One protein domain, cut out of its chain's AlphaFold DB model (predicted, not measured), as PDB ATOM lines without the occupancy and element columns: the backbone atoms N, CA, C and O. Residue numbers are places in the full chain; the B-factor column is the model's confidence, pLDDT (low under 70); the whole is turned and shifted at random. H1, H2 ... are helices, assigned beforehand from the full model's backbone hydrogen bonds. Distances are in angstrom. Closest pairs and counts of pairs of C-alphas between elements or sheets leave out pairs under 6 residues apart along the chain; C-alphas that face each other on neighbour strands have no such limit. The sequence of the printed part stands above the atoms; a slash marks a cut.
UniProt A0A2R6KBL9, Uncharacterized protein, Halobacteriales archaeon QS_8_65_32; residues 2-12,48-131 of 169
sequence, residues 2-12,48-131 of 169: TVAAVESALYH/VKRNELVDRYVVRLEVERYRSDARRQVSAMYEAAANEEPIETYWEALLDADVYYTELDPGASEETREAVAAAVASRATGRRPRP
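This is residues 2 to 12 and 48 to 131 of the 169 residues of an uncharacterized protein of Halobacteriales archaeon QS_8_65_32 (UniProt A0A2R6KBL9). One long helix, H2, makes the long axis; H1 packs along one side of it, and on the other side H3 folds back along it, with H5 packed steeply on H3 and short H4 touching H5. Residues 52 to 58 of H2 stick out. The 95 printed residues, all helix in class, hold five named helices, H1 to H5 in order; the whole is loose, with radius of gyration of the C-alphas 15.9 A and spans of 49 by 39 by 19 A.

H2, residues 51 to 82, touches H1, residues 3 to 12, with residues 67 to 78 alone, at a shallow tilt of 28 degrees, opposite ways; the closest C-alphas, Glu 7 and Arg 71, are 6.4 A apart. H3, residues 87 to 96, forms a helical hairpin with H2; their closest C-alphas, Gln 73 and Leu 94, are 5.5 A apart. H5, residues 110 to 125, touches H3 at a steep tilt of 55 degrees, closest at C-alphas Leu 95 and Ala 117, 6.9 A. H4, residues 99 to 102, touches H5, closest at C-alphas Tyr 101 and Val 116, 6.4 A. Every O i to N i+4 pair is within hydrogen-bond range in H1 and H5, against 26 of 28 in H2 and 3 of 6 in H3; H4 is too short for one.

H2 runs 43.0 A from C-alpha 51 at (39.330, 9.193, -17.891); H5 runs 22.2 A to C-alpha 125 at (23.058, -5.898, -50.121).

Residues 13 to 47 are not printed; C-alphas 12 and 48 are 26.1 A apart across the cut. Confidence is under 70 at residues 3, 7, 48 to 56 and 128 to 131.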
ATOM      1  N   THR A   2       9.279   1.276 -38.107       76.31
ATOM      2  CA  THR A   2       9.638   2.614 -38.630       76.31
ATOM      3  C   THR A   2      11.152   2.822 -38.591       76.31
ATOM      4  O   THR A   2      11.826   2.194 -37.775       76.31
ATOM      5  N   VAL A   3      11.679   3.729 -39.425       68.69
ATOM      6  CA  VAL A   3      13.098   4.145 -39.397       68.69
ATOM      7  C   VAL A   3      13.507   4.542 -37.979       68.69
ATOM      8  O   VAL A   3      14.450   3.984 -37.434       68.69
ATOM      9  N   ALA A   4      12.699   5.379 -37.325       71.00
ATOM     10  CA  ALA A   4      12.924   5.808 -35.946       71.00
ATOM     11  C   ALA A   4      13.022   4.644 -34.937       71.00
ATOM     12  O   ALA A   4      13.783   4.721 -33.977       71.00
ATOM     13  N   ALA A   5      12.276   3.551 -35.140       74.94
ATOM     14  CA  ALA A   5      12.349   2.383 -34.262       74.94
ATOM     15  C   ALA A   5      13.650   1.588 -34.458       74.94
ATOM     16  O   ALA A   5      14.224   1.102 -33.485       74.94
ATOM     17  N   VAL A   6      14.130   1.468 -35.699       71.25
ATOM     18  CA  VAL A   6      15.419   0.823 -36.001       71.25
ATOM     19  C   VAL A   6      16.585   1.686 -35.516       71.25
ATOM     20  O   VAL A   6      17.513   1.161 -34.909       71.25
ATOM     21  N   GLU A   7      16.503   3.004 -35.707       68.25
ATOM     22  CA  GLU A   7      17.463   3.976 -35.169       68.25
ATOM     23  C   GLU A   7      17.562   3.871 -33.643       68.25
ATOM     24  O   GLU A   7      18.652   3.715 -33.100       68.25
ATOM     25  N   SER A   8      16.422   3.886 -32.946       73.50
ATOM     26  CA  SER A   8      16.383   3.755 -31.488       73.50
ATOM     27  C   SER A   8      16.998   2.438 -31.015       73.50
ATOM     28  O   SER A   8      17.766   2.442 -30.057       73.50
ATOM     29  N   ALA A   9      16.713   1.322 -31.692       75.75
ATOM     30  CA  ALA A   9      17.300   0.029 -31.350       75.75
ATOM     31  C   ALA A   9      18.825   0.010 -31.546       75.75
ATOM     32  O   ALA A   9      19.543  -0.524 -30.704       75.75
ATOM     33  N   LEU A  10      19.326   0.624 -32.622       73.19
ATOM     34  CA  LEU A  10      20.761   0.751 -32.869       73.19
ATOM     35  C   LEU A  10      21.449   1.578 -31.778       73.19
ATOM     36  O   LEU A  10      22.511   1.182 -31.303       73.19
ATOM     37  N   TYR A  11      20.837   2.690 -31.359       74.06
ATOM     38  CA  TYR A  11      21.371   3.507 -30.270       74.06
ATOM     39  C   TYR A  11      21.477   2.721 -28.972       74.06
ATOM     40  O   TYR A  11      22.534   2.730 -28.357       74.06
ATOM     41  N   HIS A  12      20.442   1.965 -28.608       78.69
ATOM     42  CA  HIS A  12      20.505   1.126 -27.415       78.69
ATOM     43  C   HIS A  12      21.640   0.099 -27.476       78.69
ATOM     44  O   HIS A  12      22.394  -0.019 -26.522       78.69
ATOM     45  N   VAL A  48      44.335   7.800 -16.625       56.16
ATOM     46  CA  VAL A  48      43.153   7.299 -15.906       56.16
ATOM     47  C   VAL A  48      42.467   8.389 -15.071       56.16
ATOM     48  O   VAL A  48      41.249   8.435 -15.032       56.16
ATOM     49  N   LYS A  49      43.175   9.354 -14.474       54.16
ATOM     50  CA  LYS A  49      42.550  10.578 -13.916       54.16
ATOM     51  C   LYS A  49      41.983  11.491 -14.998       54.16
ATOM     52  O   LYS A  49      41.055  12.249 -14.747       54.16
ATOM     53  N   ARG A  50      42.534  11.407 -16.209       54.31
ATOM     54  CA  ARG A  50      41.947  12.004 -17.406       54.31
ATOM     55  C   ARG A  50      40.792  11.184 -17.976       54.31
ATOM     56  O   ARG A  50      40.213  11.667 -18.934       54.31
ATOM     57  N   ASN A  51      40.422  10.034 -17.399       62.16
ATOM     58  CA  ASN A  51      39.330   9.193 -17.891       62.16
ATOM     59  C   ASN A  51      38.025   9.987 -18.011       62.16
ATOM     60  O   ASN A  51      37.462   9.969 -19.082       62.16
ATOM     61  N   GLU A  52      37.627  10.816 -17.040       63.09
ATOM     62  CA  GLU A  52      36.386  11.606 -17.179       63.09
ATOM     63  C   GLU A  52      36.456  12.691 -18.266       63.09
ATOM     64  O   GLU A  52      35.470  12.961 -18.948       63.09
ATOM     65  N   LEU A  53      37.613  13.340 -18.441       66.12
ATOM     66  CA  LEU A  53      37.784  14.366 -19.475       66.12
ATOM     67  C   LEU A  53      37.939  13.741 -20.866       66.12
ATOM     68  O   LEU A  53      37.388  14.253 -21.829       66.12
ATOM     69  N   VAL A  54      38.662  12.631 -20.980       65.69
ATOM     70  CA  VAL A  54      38.813  11.861 -22.220       65.69
ATOM     71  C   VAL A  54      37.494  11.179 -22.578       65.69
ATOM     72  O   VAL A  54      37.090  11.218 -23.733       65.69
ATOM     73  N   ASP A  55      36.772  10.639 -21.602       64.62
ATOM     74  CA  ASP A  55      35.438  10.075 -21.785       64.62
ATOM     75  C   ASP A  55      34.472  11.151 -22.286       64.62
ATOM     76  O   ASP A  55      33.847  10.994 -23.332       64.62
ATOM     77  N   ARG A  56      34.424  12.306 -21.610       68.88
ATOM     78  CA  ARG A  56      33.516  13.395 -21.978       68.88
ATOM     79  C   ARG A  56      33.839  14.030 -23.327       68.88
ATOM     80  O   ARG A  56      32.912  14.324 -24.076       68.88
ATOM     81  N   TYR A  57      35.111  14.304 -23.605       72.12
ATOM     82  CA  TYR A  57      35.512  15.117 -24.757       72.12
ATOM     83  C   TYR A  57      36.033  14.315 -25.945       72.12
ATOM     84  O   TYR A  57      36.204  14.896 -27.007       72.12
ATOM     85  N   VAL A  58      36.307  13.020 -25.800       72.38
ATOM     86  CA  VAL A  58      36.806  12.190 -26.906       72.38
ATOM     87  C   VAL A  58      35.872  11.017 -27.130       72.38
ATOM     88  O   VAL A  58      35.277  10.923 -28.193       72.38
ATOM     89  N   VAL A  59      35.672  10.166 -26.120       73.31
ATOM     90  CA  VAL A  59      34.877   8.938 -26.283       73.31
ATOM     91  C   VAL A  59      33.425   9.271 -26.605       73.31
ATOM     92  O   VAL A  59      32.904   8.798 -27.604       73.31
ATOM     93  N   ARG A  60      32.773  10.133 -25.817       71.50
ATOM     94  CA  ARG A  60      31.378  10.520 -26.066       71.50
ATOM     95  C   ARG A  60      31.187  11.228 -27.403       71.50
ATOM     96  O   ARG A  60      30.170  10.997 -28.043       71.50
ATOM     97  N   LEU A  61      32.130  12.080 -27.809       75.50
ATOM     98  CA  LEU A  61      32.041  12.768 -29.100       75.50
ATOM     99  C   LEU A  61      32.198  11.788 -30.262       75.50
ATOM    100  O   LEU A  61      31.431  11.859 -31.215       75.50
ATOM    101  N   GLU A  62      33.134  10.848 -30.159       74.12
ATOM    102  CA  GLU A  62      33.360   9.856 -31.209       74.12
ATOM    103  C   GLU A  62      32.223   8.836 -31.290       74.12
ATOM    104  O   GLU A  62      31.793   8.466 -32.379       74.12
ATOM    105  N   VAL A  63      31.663   8.433 -30.146       77.00
ATOM    106  CA  VAL A  63      30.453   7.603 -30.104       77.00
ATOM    107  C   VAL A  63      29.286   8.340 -30.756       77.00
ATOM    108  O   VAL A  63      28.570   7.743 -31.552       77.00
ATOM    109  N   GLU A  64      29.110   9.637 -30.490       76.00
ATOM    110  CA  GLU A  64      28.049  10.429 -31.123       76.00
ATOM    111  C   GLU A  64      28.255  10.574 -32.638       76.00
ATOM    112  O   GLU A  64      27.300  10.500 -33.414       76.00
ATOM    113  N   ARG A  65      29.510  10.705 -33.078       78.81
ATOM    114  CA  ARG A  65      29.867  10.699 -34.497       78.81
ATOM    115  C   ARG A  65      29.518   9.360 -35.151       78.81
ATOM    116  O   ARG A  65      28.772   9.339 -36.125       78.81
ATOM    117  N   TYR A  66      29.964   8.252 -34.561       73.94
ATOM    118  CA  TYR A  66      29.652   6.903 -35.033       73.94
ATOM    119  C   TYR A  66      28.138   6.658 -35.110       73.94
ATOM    120  O   TYR A  66      27.630   6.125 -36.095       73.94
ATOM    121  N   ARG A  67      27.401   7.107 -34.090       75.69
ATOM    122  CA  ARG A  67      25.934   7.088 -34.033       75.69
ATOM    123  C   ARG A  67      25.299   7.851 -35.199       75.69
ATOM    124  O   ARG A  67      24.354   7.351 -35.810       75.69
ATOM    125  N   SER A  68      25.792   9.049 -35.504       78.50
ATOM    126  CA  SER A  68      25.309   9.871 -36.618       78.50
ATOM    127  C   SER A  68      25.584   9.220 -37.978       78.50
ATOM    128  O   SER A  68      24.704   9.183 -38.840       78.50
ATOM    129  N   ASP A  69      26.776   8.664 -38.169       78.19
ATOM    130  CA  ASP A  69      27.163   8.027 -39.429       78.19
ATOM    131  C   ASP A  69      26.374   6.733 -39.667       78.19
ATOM    132  O   ASP A  69      25.778   6.542 -40.732       78.19
ATOM    133  N   ALA A  70      26.228   5.902 -38.633       73.69
ATOM    134  CA  ALA A  70      25.405   4.700 -38.706       73.69
ATOM    135  C   ALA A  70      23.923   5.027 -38.989       73.69
ATOM    136  O   ALA A  70      23.266   4.324 -39.761       73.69
ATOM    137  N   ARG A  71      23.402   6.135 -38.439       77.75
ATOM    138  CA  ARG A  71      22.053   6.633 -38.750       77.75
ATOM    139  C   ARG A  71      21.895   6.974 -40.228       77.75
ATOM    140  O   ARG A  71      20.905   6.574 -40.843       77.75
ATOM    141  N   ARG A  72      22.847   7.714 -40.801       77.50
ATOM    142  CA  ARG A  72      22.816   8.089 -42.224       77.50
ATOM    143  C   ARG A  72      22.814   6.853 -43.117       77.50
ATOM    144  O   ARG A  72      22.030   6.788 -44.060       77.50
ATOM    145  N   GLN A  73      23.612   5.845 -42.768       73.00
ATOM    146  CA  GLN A  73      23.686   4.598 -43.523       73.00
ATOM    147  C   GLN A  73      22.362   3.816 -43.479       73.00
ATOM    148  O   GLN A  73      21.859   3.403 -44.522       73.00
ATOM    149  N   VAL A  74      21.748   3.666 -42.298       78.56
ATOM    150  CA  VAL A  74      20.441   2.992 -42.154       78.56
ATOM    151  C   VAL A  74      19.328   3.761 -42.868       78.56
ATOM    152  O   VAL A  74      18.473   3.140 -43.500       78.56
ATOM    153  N   SER A  75      19.348   5.094 -42.800       77.31
ATOM    154  CA  SER A  75      18.358   5.947 -43.468       77.31
ATOM    155  C   SER A  75      18.397   5.755 -44.983       77.31
ATOM    156  O   SER A  75      17.358   5.493 -45.579       77.31
ATOM    157  N   ALA A  76      19.590   5.757 -45.588       75.50
ATOM    158  CA  ALA A  76      19.758   5.509 -47.020       75.50
ATOM    159  C   ALA A  76      19.239   4.120 -47.442       75.50
ATOM    160  O   ALA A  76      18.572   3.981 -48.466       75.50
ATOM    161  N   MET A  77      19.483   3.082 -46.631       75.88
ATOM    162  CA  MET A  77      18.948   1.738 -46.898       75.88
ATOM    163  C   MET A  77      17.417   1.694 -46.823       75.88
ATOM    164  O   MET A  77      16.776   0.986 -47.601       75.88
ATOM    165  N   TYR A  78      16.824   2.436 -45.887       76.81
ATOM    166  CA  TYR A  78      15.375   2.501 -45.731       76.81
ATOM    167  C   TYR A  78      14.695   3.321 -46.822       76.81
ATOM    168  O   TYR A  78      13.625   2.924 -47.268       76.81
ATOM    169  N   GLU A  79      15.290   4.432 -47.256       75.88
ATOM    170  CA  GLU A  79      14.782   5.225 -48.381       75.88
ATOM    171  C   GLU A  79      14.751   4.389 -49.663       75.88
ATOM    172  O   GLU A  79      13.716   4.336 -50.326       75.88
ATOM    173  N   ALA A  80      15.813   3.623 -49.937       71.19
ATOM    174  CA  ALA A  80      15.832   2.671 -51.047       71.19
ATOM    175  C   ALA A  80      14.685   1.650 -50.954       71.19
ATOM    176  O   ALA A  80      13.947   1.438 -51.916       71.19
ATOM    177  N   ALA A  81      14.495   1.049 -49.775       75.69
ATOM    178  CA  ALA A  81      13.437   0.067 -49.553       75.69
ATOM    179  C   ALA A  81      12.026   0.672 -49.647       75.69
ATOM    180  O   ALA A  81      11.115   0.017 -50.148       75.69
ATOM    181  N   ALA A  82      11.835   1.902 -49.166       77.19
ATOM    182  CA  ALA A  82      10.550   2.595 -49.180       77.19
ATOM    183  C   ALA A  82      10.133   3.024 -50.592       77.19
ATOM    184  O   ALA A  82       8.946   2.998 -50.905       77.19
ATOM    185  N   ASN A  83      11.105   3.386 -51.433       80.00
ATOM    186  CA  ASN A  83      10.876   3.803 -52.815       80.00
ATOM    187  C   ASN A  83      10.868   2.626 -53.810       80.00
ATOM    188  O   ASN A  83      10.704   2.847 -55.006       80.00
ATOM    189  N   GLU A  84      11.041   1.385 -53.333       78.00
ATOM    190  CA  GLU A  84      11.223   0.180 -54.166       78.00
ATOM    191  C   GLU A  84      12.368   0.325 -55.188       78.00
ATOM    192  O   GLU A  84      12.392  -0.311 -56.245       78.00
ATOM    193  N   GLU A  85      13.345   1.168 -54.862       77.12
ATOM    194  CA  GLU A  85      14.483   1.454 -55.715       77.12
ATOM    195  C   GLU A  85      15.625   0.469 -55.434       77.12
ATOM    196  O   GLU A  85      15.817   0.018 -54.297       77.12
ATOM    197  N   PRO A  86      16.433   0.130 -56.452       76.19
ATOM    198  CA  PRO A  86      17.670  -0.602 -56.231       76.19
ATOM    199  C   PRO A  86      18.557   0.140 -55.224       76.19
ATOM    200  O   PRO A  86      18.728   1.357 -55.307       76.19
ATOM    201  N   ILE A  87      19.173  -0.590 -54.293       70.31
ATOM    202  CA  ILE A  87      20.079  -0.012 -53.284       70.31
ATOM    203  C   ILE A  87      21.291   0.679 -53.930       70.31
ATOM    204  O   ILE A  87      21.879   1.594 -53.357       70.31
ATOM    205  N   GLU A  88      21.630   0.280 -55.155       77.75
ATOM    206  CA  GLU A  88      22.644   0.895 -56.007       77.75
ATOM    207  C   GLU A  88      22.340   2.365 -56.345       77.75
ATOM    208  O   GLU A  88      23.269   3.127 -56.595       77.75
ATOM    209  N   THR A  89      21.075   2.795 -56.304       79.62
ATOM    210  CA  THR A  89      20.687   4.203 -56.500       79.62
ATOM    211  C   THR A  89      21.192   5.100 -55.363       79.62
ATOM    212  O   THR A  89      21.482   6.272 -55.581       79.62
ATOM    213  N   TYR A  90      21.386   4.541 -54.165       77.38
ATOM    214  CA  TYR A  90      21.826   5.260 -52.960       77.38
ATOM    215  C   TYR A  90      23.320   5.057 -52.684       77.38
ATOM    216  O   TYR A  90      23.792   5.261 -51.565       77.38
ATOM    217  N   TRP A  91      24.081   4.631 -53.697       80.19
ATOM    218  CA  TRP A  91      25.469   4.206 -53.536       80.19
ATOM    219  C   TRP A  91      26.379   5.297 -52.974       80.19
ATOM    220  O   TRP A  91      27.123   5.053 -52.025       80.19
ATOM    221  N   GLU A  92      26.273   6.513 -53.505       78.19
ATOM    222  CA  GLU A  92      27.042   7.657 -53.010       78.19
ATOM    223  C   GLU A  92      26.668   7.992 -51.565       78.19
ATOM    224  O   GLU A  92      27.551   8.141 -50.729       78.19
ATOM    225  N   ALA A  93      25.373   7.994 -51.229       77.62
ATOM    226  CA  ALA A  93      24.906   8.253 -49.868       77.62
ATOM    227  C   ALA A  93      25.391   7.194 -48.858       77.62
ATOM    228  O   ALA A  93      25.704   7.526 -47.715       77.62
ATOM    229  N   LEU A  94      25.482   5.926 -49.277       78.94
ATOM    230  CA  LEU A  94      26.010   4.833 -48.457       78.94
ATOM    231  C   LEU A  94      27.521   4.940 -48.237       78.94
ATOM    232  O   LEU A  94      27.988   4.622 -47.144       78.94
ATOM    233  N   LEU A  95      28.272   5.362 -49.255       81.19
ATOM    234  CA  LEU A  95      29.715   5.584 -49.155       81.19
ATOM    235  C   LEU A  95      30.037   6.796 -48.279       81.19
ATOM    236  O   LEU A  95      30.882   6.696 -47.395       81.19
ATOM    237  N   ASP A  96      29.312   7.897 -48.459       82.56
ATOM    238  CA  ASP A  96      29.462   9.119 -47.664       82.56
ATOM    239  C   ASP A  96      29.066   8.935 -46.190       82.56
ATOM    240  O   ASP A  96      29.388   9.776 -45.347       82.56
ATOM    241  N   ALA A  97      28.309   7.883 -45.873       76.69
ATOM    242  CA  ALA A  97      27.935   7.513 -44.513       76.69
ATOM    243  C   ALA A  97      28.853   6.439 -43.901       76.69
ATOM    244  O   ALA A  97      28.774   6.196 -42.698       76.69
ATOM    245  N   ASP A  98      29.709   5.777 -44.689       82.38
ATOM    246  CA  ASP A  98      30.605   4.745 -44.169       82.38
ATOM    247  C   ASP A  98      31.910   5.360 -43.650       82.38
ATOM    248  O   ASP A  98      32.744   5.841 -44.417       82.38
ATOM    249  N   VAL A  99      32.106   5.263 -42.332       78.38
ATOM    250  CA  VAL A  99      33.262   5.824 -41.613       78.38
ATOM    251  C   VAL A  99      34.600   5.395 -42.225       78.38
ATOM    252  O   VAL A  99      35.521   6.202 -42.313       78.38
ATOM    253  N   TYR A 100      34.730   4.143 -42.675       75.62
ATOM    254  CA  TYR A 100      35.993   3.650 -43.232       75.62
ATOM    255  C   TYR A 100      36.270   4.196 -44.627       75.62
ATOM    256  O   TYR A 100      37.433   4.327 -45.008       75.62
ATOM    257  N   TYR A 101      35.222   4.480 -45.396       82.50
ATOM    258  CA  TYR A 101      35.360   5.091 -46.706       82.50
ATOM    259  C   TYR A 101      35.676   6.587 -46.591       82.50
ATOM    260  O   TYR A 101      36.575   7.070 -47.277       82.50
ATOM    261  N   THR A 102      35.010   7.307 -45.683       82.19
ATOM    262  CA  THR A 102      35.228   8.749 -45.480       82.19
ATOM    263  C   THR A 102      36.566   9.082 -44.823       82.19
ATOM    264  O   THR A 102      37.149  10.118 -45.121       82.19
ATOM    265  N   GLU A 103      37.065   8.215 -43.940       84.81
ATOM    266  CA  GLU A 103      38.360   8.387 -43.258       84.81
ATOM    267  C   GLU A 103      39.517   7.705 -44.004       84.81
ATOM    268  O   GLU A 103      40.633   7.595 -43.487       84.81
ATOM    269  N   LEU A 104      39.270   7.206 -45.220       86.56
ATOM    270  CA  LEU A 104      40.323   6.599 -46.016       86.56
ATOM    271  C   LEU A 104      41.375   7.658 -46.375       86.56
ATOM    272  O   LEU A 104      41.041   8.760 -46.809       86.56
ATOM    273  N   ASP A 105      42.655   7.303 -46.238       84.56
ATOM    274  CA  ASP A 105      43.767   8.178 -46.628       84.56
ATOM    275  C   ASP A 105      43.553   8.705 -48.069       84.56
ATOM    276  O   ASP A 105      43.365   7.899 -48.991       84.56
ATOM    277  N   PRO A 106      43.604  10.032 -48.316       82.50
ATOM    278  CA  PRO A 106      43.515  10.594 -49.663       82.50
ATOM    279  C   PRO A 106      44.584  10.056 -50.626       82.50
ATOM    280  O   PRO A 106      44.383  10.080 -51.839       82.50
ATOM    281  N   GLY A 107      45.709   9.556 -50.109       86.25
ATOM    282  CA  GLY A 107      46.762   8.879 -50.865       86.25
ATOM    283  C   GLY A 107      46.562   7.369 -51.046       86.25
ATOM    284  O   GLY A 107      47.411   6.728 -51.669       86.25
ATOM    285  N   ALA A 108      45.481   6.782 -50.518       86.50
ATOM    286  CA  ALA A 108      45.187   5.362 -50.677       86.50
ATOM    287  C   ALA A 108      45.101   4.978 -52.159       86.50
ATOM    288  O   ALA A 108      44.614   5.740 -53.001       86.50
ATOM    289  N   SER A 109      45.576   3.771 -52.478       89.12
ATOM    290  CA  SER A 109      45.510   3.266 -53.844       89.12
ATOM    291  C   SER A 109      44.057   3.092 -54.283       89.12
ATOM    292  O   SER A 109      43.169   2.809 -53.473       89.12
ATOM    293  N   GLU A 110      43.828   3.199 -55.590       86.44
ATOM    294  CA  GLU A 110      42.496   2.982 -56.159       86.44
ATOM    295  C   GLU A 110      41.972   1.574 -55.843       86.44
ATOM    296  O   GLU A 110      40.804   1.396 -55.519       86.44
ATOM    297  N   GLU A 111      42.865   0.580 -55.796       82.75
ATOM    298  CA  GLU A 111      42.525  -0.786 -55.385       82.75
ATOM    299  C   GLU A 111      41.986  -0.849 -53.947       82.75
ATOM    300  O   GLU A 111      41.032  -1.578 -53.673       82.75
ATOM    301  N   THR A 112      42.575  -0.091 -53.017       83.69
ATOM    302  CA  THR A 112      42.092  -0.034 -51.634       83.69
ATOM    303  C   THR A 112      40.737   0.662 -51.551       83.69
ATOM    304  O   THR A 112      39.848   0.147 -50.873       83.69
ATOM    305  N   ARG A 113      40.535   1.769 -52.279       84.44
ATOM    306  CA  ARG A 113      39.225   2.441 -52.348       84.44
ATOM    307  C   ARG A 113      38.144   1.527 -52.900       84.44
ATOM    308  O   ARG A 113      37.091   1.398 -52.282       84.44
ATOM    309  N   GLU A 114      38.413   0.854 -54.016       85.12
ATOM    310  CA  GLU A 114      37.479  -0.095 -54.626       85.12
ATOM    311  C   GLU A 114      37.158  -1.262 -53.686       85.12
ATOM    312  O   GLU A 114      36.008  -1.690 -53.600       85.12
ATOM    313  N   ALA A 115      38.151  -1.777 -52.956       83.94
ATOM    314  CA  ALA A 115      37.943  -2.866 -52.007       83.94
ATOM    315  C   ALA A 115      37.052  -2.448 -50.827       83.94
ATOM    316  O   ALA A 115      36.157  -3.204 -50.437       83.94
ATOM    317  N   VAL A 116      37.269  -1.249 -50.277       83.81
ATOM    318  CA  VAL A 116      36.440  -0.702 -49.194       83.81
ATOM    319  C   VAL A 116      35.028  -0.430 -49.704       83.81
ATOM    320  O   VAL A 116      34.069  -0.915 -49.105       83.81
ATOM    321  N   ALA A 117      34.890   0.212 -50.864       83.19
ATOM    322  CA  ALA A 117      33.605   0.429 -51.520       83.19
ATOM    323  C   ALA A 117      32.859  -0.901 -51.749       83.19
ATOM    324  O   ALA A 117      31.714  -1.064 -51.335       83.19
ATOM    325  N   ALA A 118      33.513  -1.928 -52.293       81.81
ATOM    326  CA  ALA A 118      32.896  -3.241 -52.482       81.81
ATOM    327  C   ALA A 118      32.444  -3.884 -51.157       81.81
ATOM    328  O   ALA A 118      31.407  -4.554 -51.114       81.81
ATOM    329  N   ALA A 119      33.187  -3.684 -50.065       81.19
ATOM    330  CA  ALA A 119      32.809  -4.171 -48.740       81.19
ATOM    331  C   ALA A 119      31.584  -3.434 -48.169       81.19
ATOM    332  O   ALA A 119      30.738  -4.064 -47.527       81.19
ATOM    333  N   VAL A 120      31.444  -2.133 -48.434       82.56
ATOM    334  CA  VAL A 120      30.238  -1.356 -48.102       82.56
ATOM    335  C   VAL A 120      29.020  -1.900 -48.860       82.56
ATOM    336  O   VAL A 120      28.018  -2.242 -48.233       82.56
ATOM    337  N   ALA A 121      29.137  -2.127 -50.175       81.50
ATOM    338  CA  ALA A 121      28.047  -2.652 -51.016       81.50
ATOM    339  C   ALA A 121      27.567  -4.014 -50.531       81.50
ATOM    340  O   ALA A 121      26.379  -4.325 -50.501       81.50
ATOM    341  N   SER A 122      28.523  -4.842 -50.139       80.50
ATOM    342  CA  SER A 122      28.289  -6.197 -49.664       80.50
ATOM    343  C   SER A 122      27.484  -6.220 -48.372       80.50
ATOM    344  O   SER A 122      26.536  -6.992 -48.243       80.50
ATOM    345  N   ARG A 123      27.817  -5.324 -47.437       79.88
ATOM    346  CA  ARG A 123      27.052  -5.157 -46.198       79.88
ATOM    347  C   ARG A 123      25.641  -4.645 -46.483       79.88
ATOM    348  O   ARG A 123      24.696  -5.215 -45.951       79.88
ATOM    349  N   ALA A 124      25.496  -3.663 -47.372       74.38
ATOM    350  CA  ALA A 124      24.193  -3.091 -47.717       74.38
ATOM    351  C   ALA A 124      23.267  -4.086 -48.446       74.38
ATOM    352  O   ALA A 124      22.065  -4.129 -48.206       74.38
ATOM    353  N   THR A 125      23.825  -4.927 -49.316       77.25
ATOM    354  CA  THR A 125      23.058  -5.898 -50.121       77.25
ATOM    355  C   THR A 125      22.918  -7.272 -49.458       77.25
ATOM    356  O   THR A 125      22.264  -8.158 -50.011       77.25
ATOM    357  N   GLY A 126      23.598  -7.508 -48.329       73.50
ATOM    358  CA  GLY A 126      23.750  -8.836 -47.725       73.50
ATOM    359  C   GLY A 126      24.537  -9.835 -48.590       73.50
ATOM    360  O   GLY A 126      24.603 -11.025 -48.269       73.50
ATOM    361  N   ARG A 127      25.134  -9.392 -49.704       70.31
ATOM    362  CA  ARG A 127      25.952 -10.234 -50.585       70.31
ATOM    363  C   ARG A 127      27.383 -10.264 -50.069       70.31
ATOM    364  O   ARG A 127      27.883  -9.284 -49.541       70.31
ATOM    365  N   ARG A 128      28.093 -11.379 -50.242       55.81
ATOM    366  CA  ARG A 128      29.535 -11.399 -49.953       55.81
ATOM    367  C   ARG A 128      30.287 -10.484 -50.928       55.81
ATOM    368  O   ARG A 128      29.963 -10.517 -52.120       55.81
ATOM    369  N   PRO A 129      31.336  -9.773 -50.469       56.19
ATOM    370  CA  PRO A 129      32.190  -9.008 -51.364       56.19
ATOM    371  C   PRO A 129      32.775  -9.935 -52.408       56.19
ATOM    372  O   PRO A 129      33.392 -10.953 -52.086       56.19
ATOM    373  N   ARG A 130      32.539  -9.597 -53.680       51.66
ATOM    374  CA  ARG A 130      33.274 -10.218 -54.773       51.66
ATOM    375  C   ARG A 130      34.729  -9.802 -54.584       51.66
ATOM    376  O   ARG A 130      35.000  -8.606 -54.652       51.66
ATOM    377  N   PRO A 131      35.654 -10.742 -54.322       48.84
ATOM    378  CA  PRO A 131      37.060 -10.386 -54.266       48.84
ATOM    379  C   PRO A 131      37.423  -9.748 -55.605       48.84
ATOM    380  O   PRO A 131      37.048 -10.272 -56.663       48.84
TER     381      PRO A 131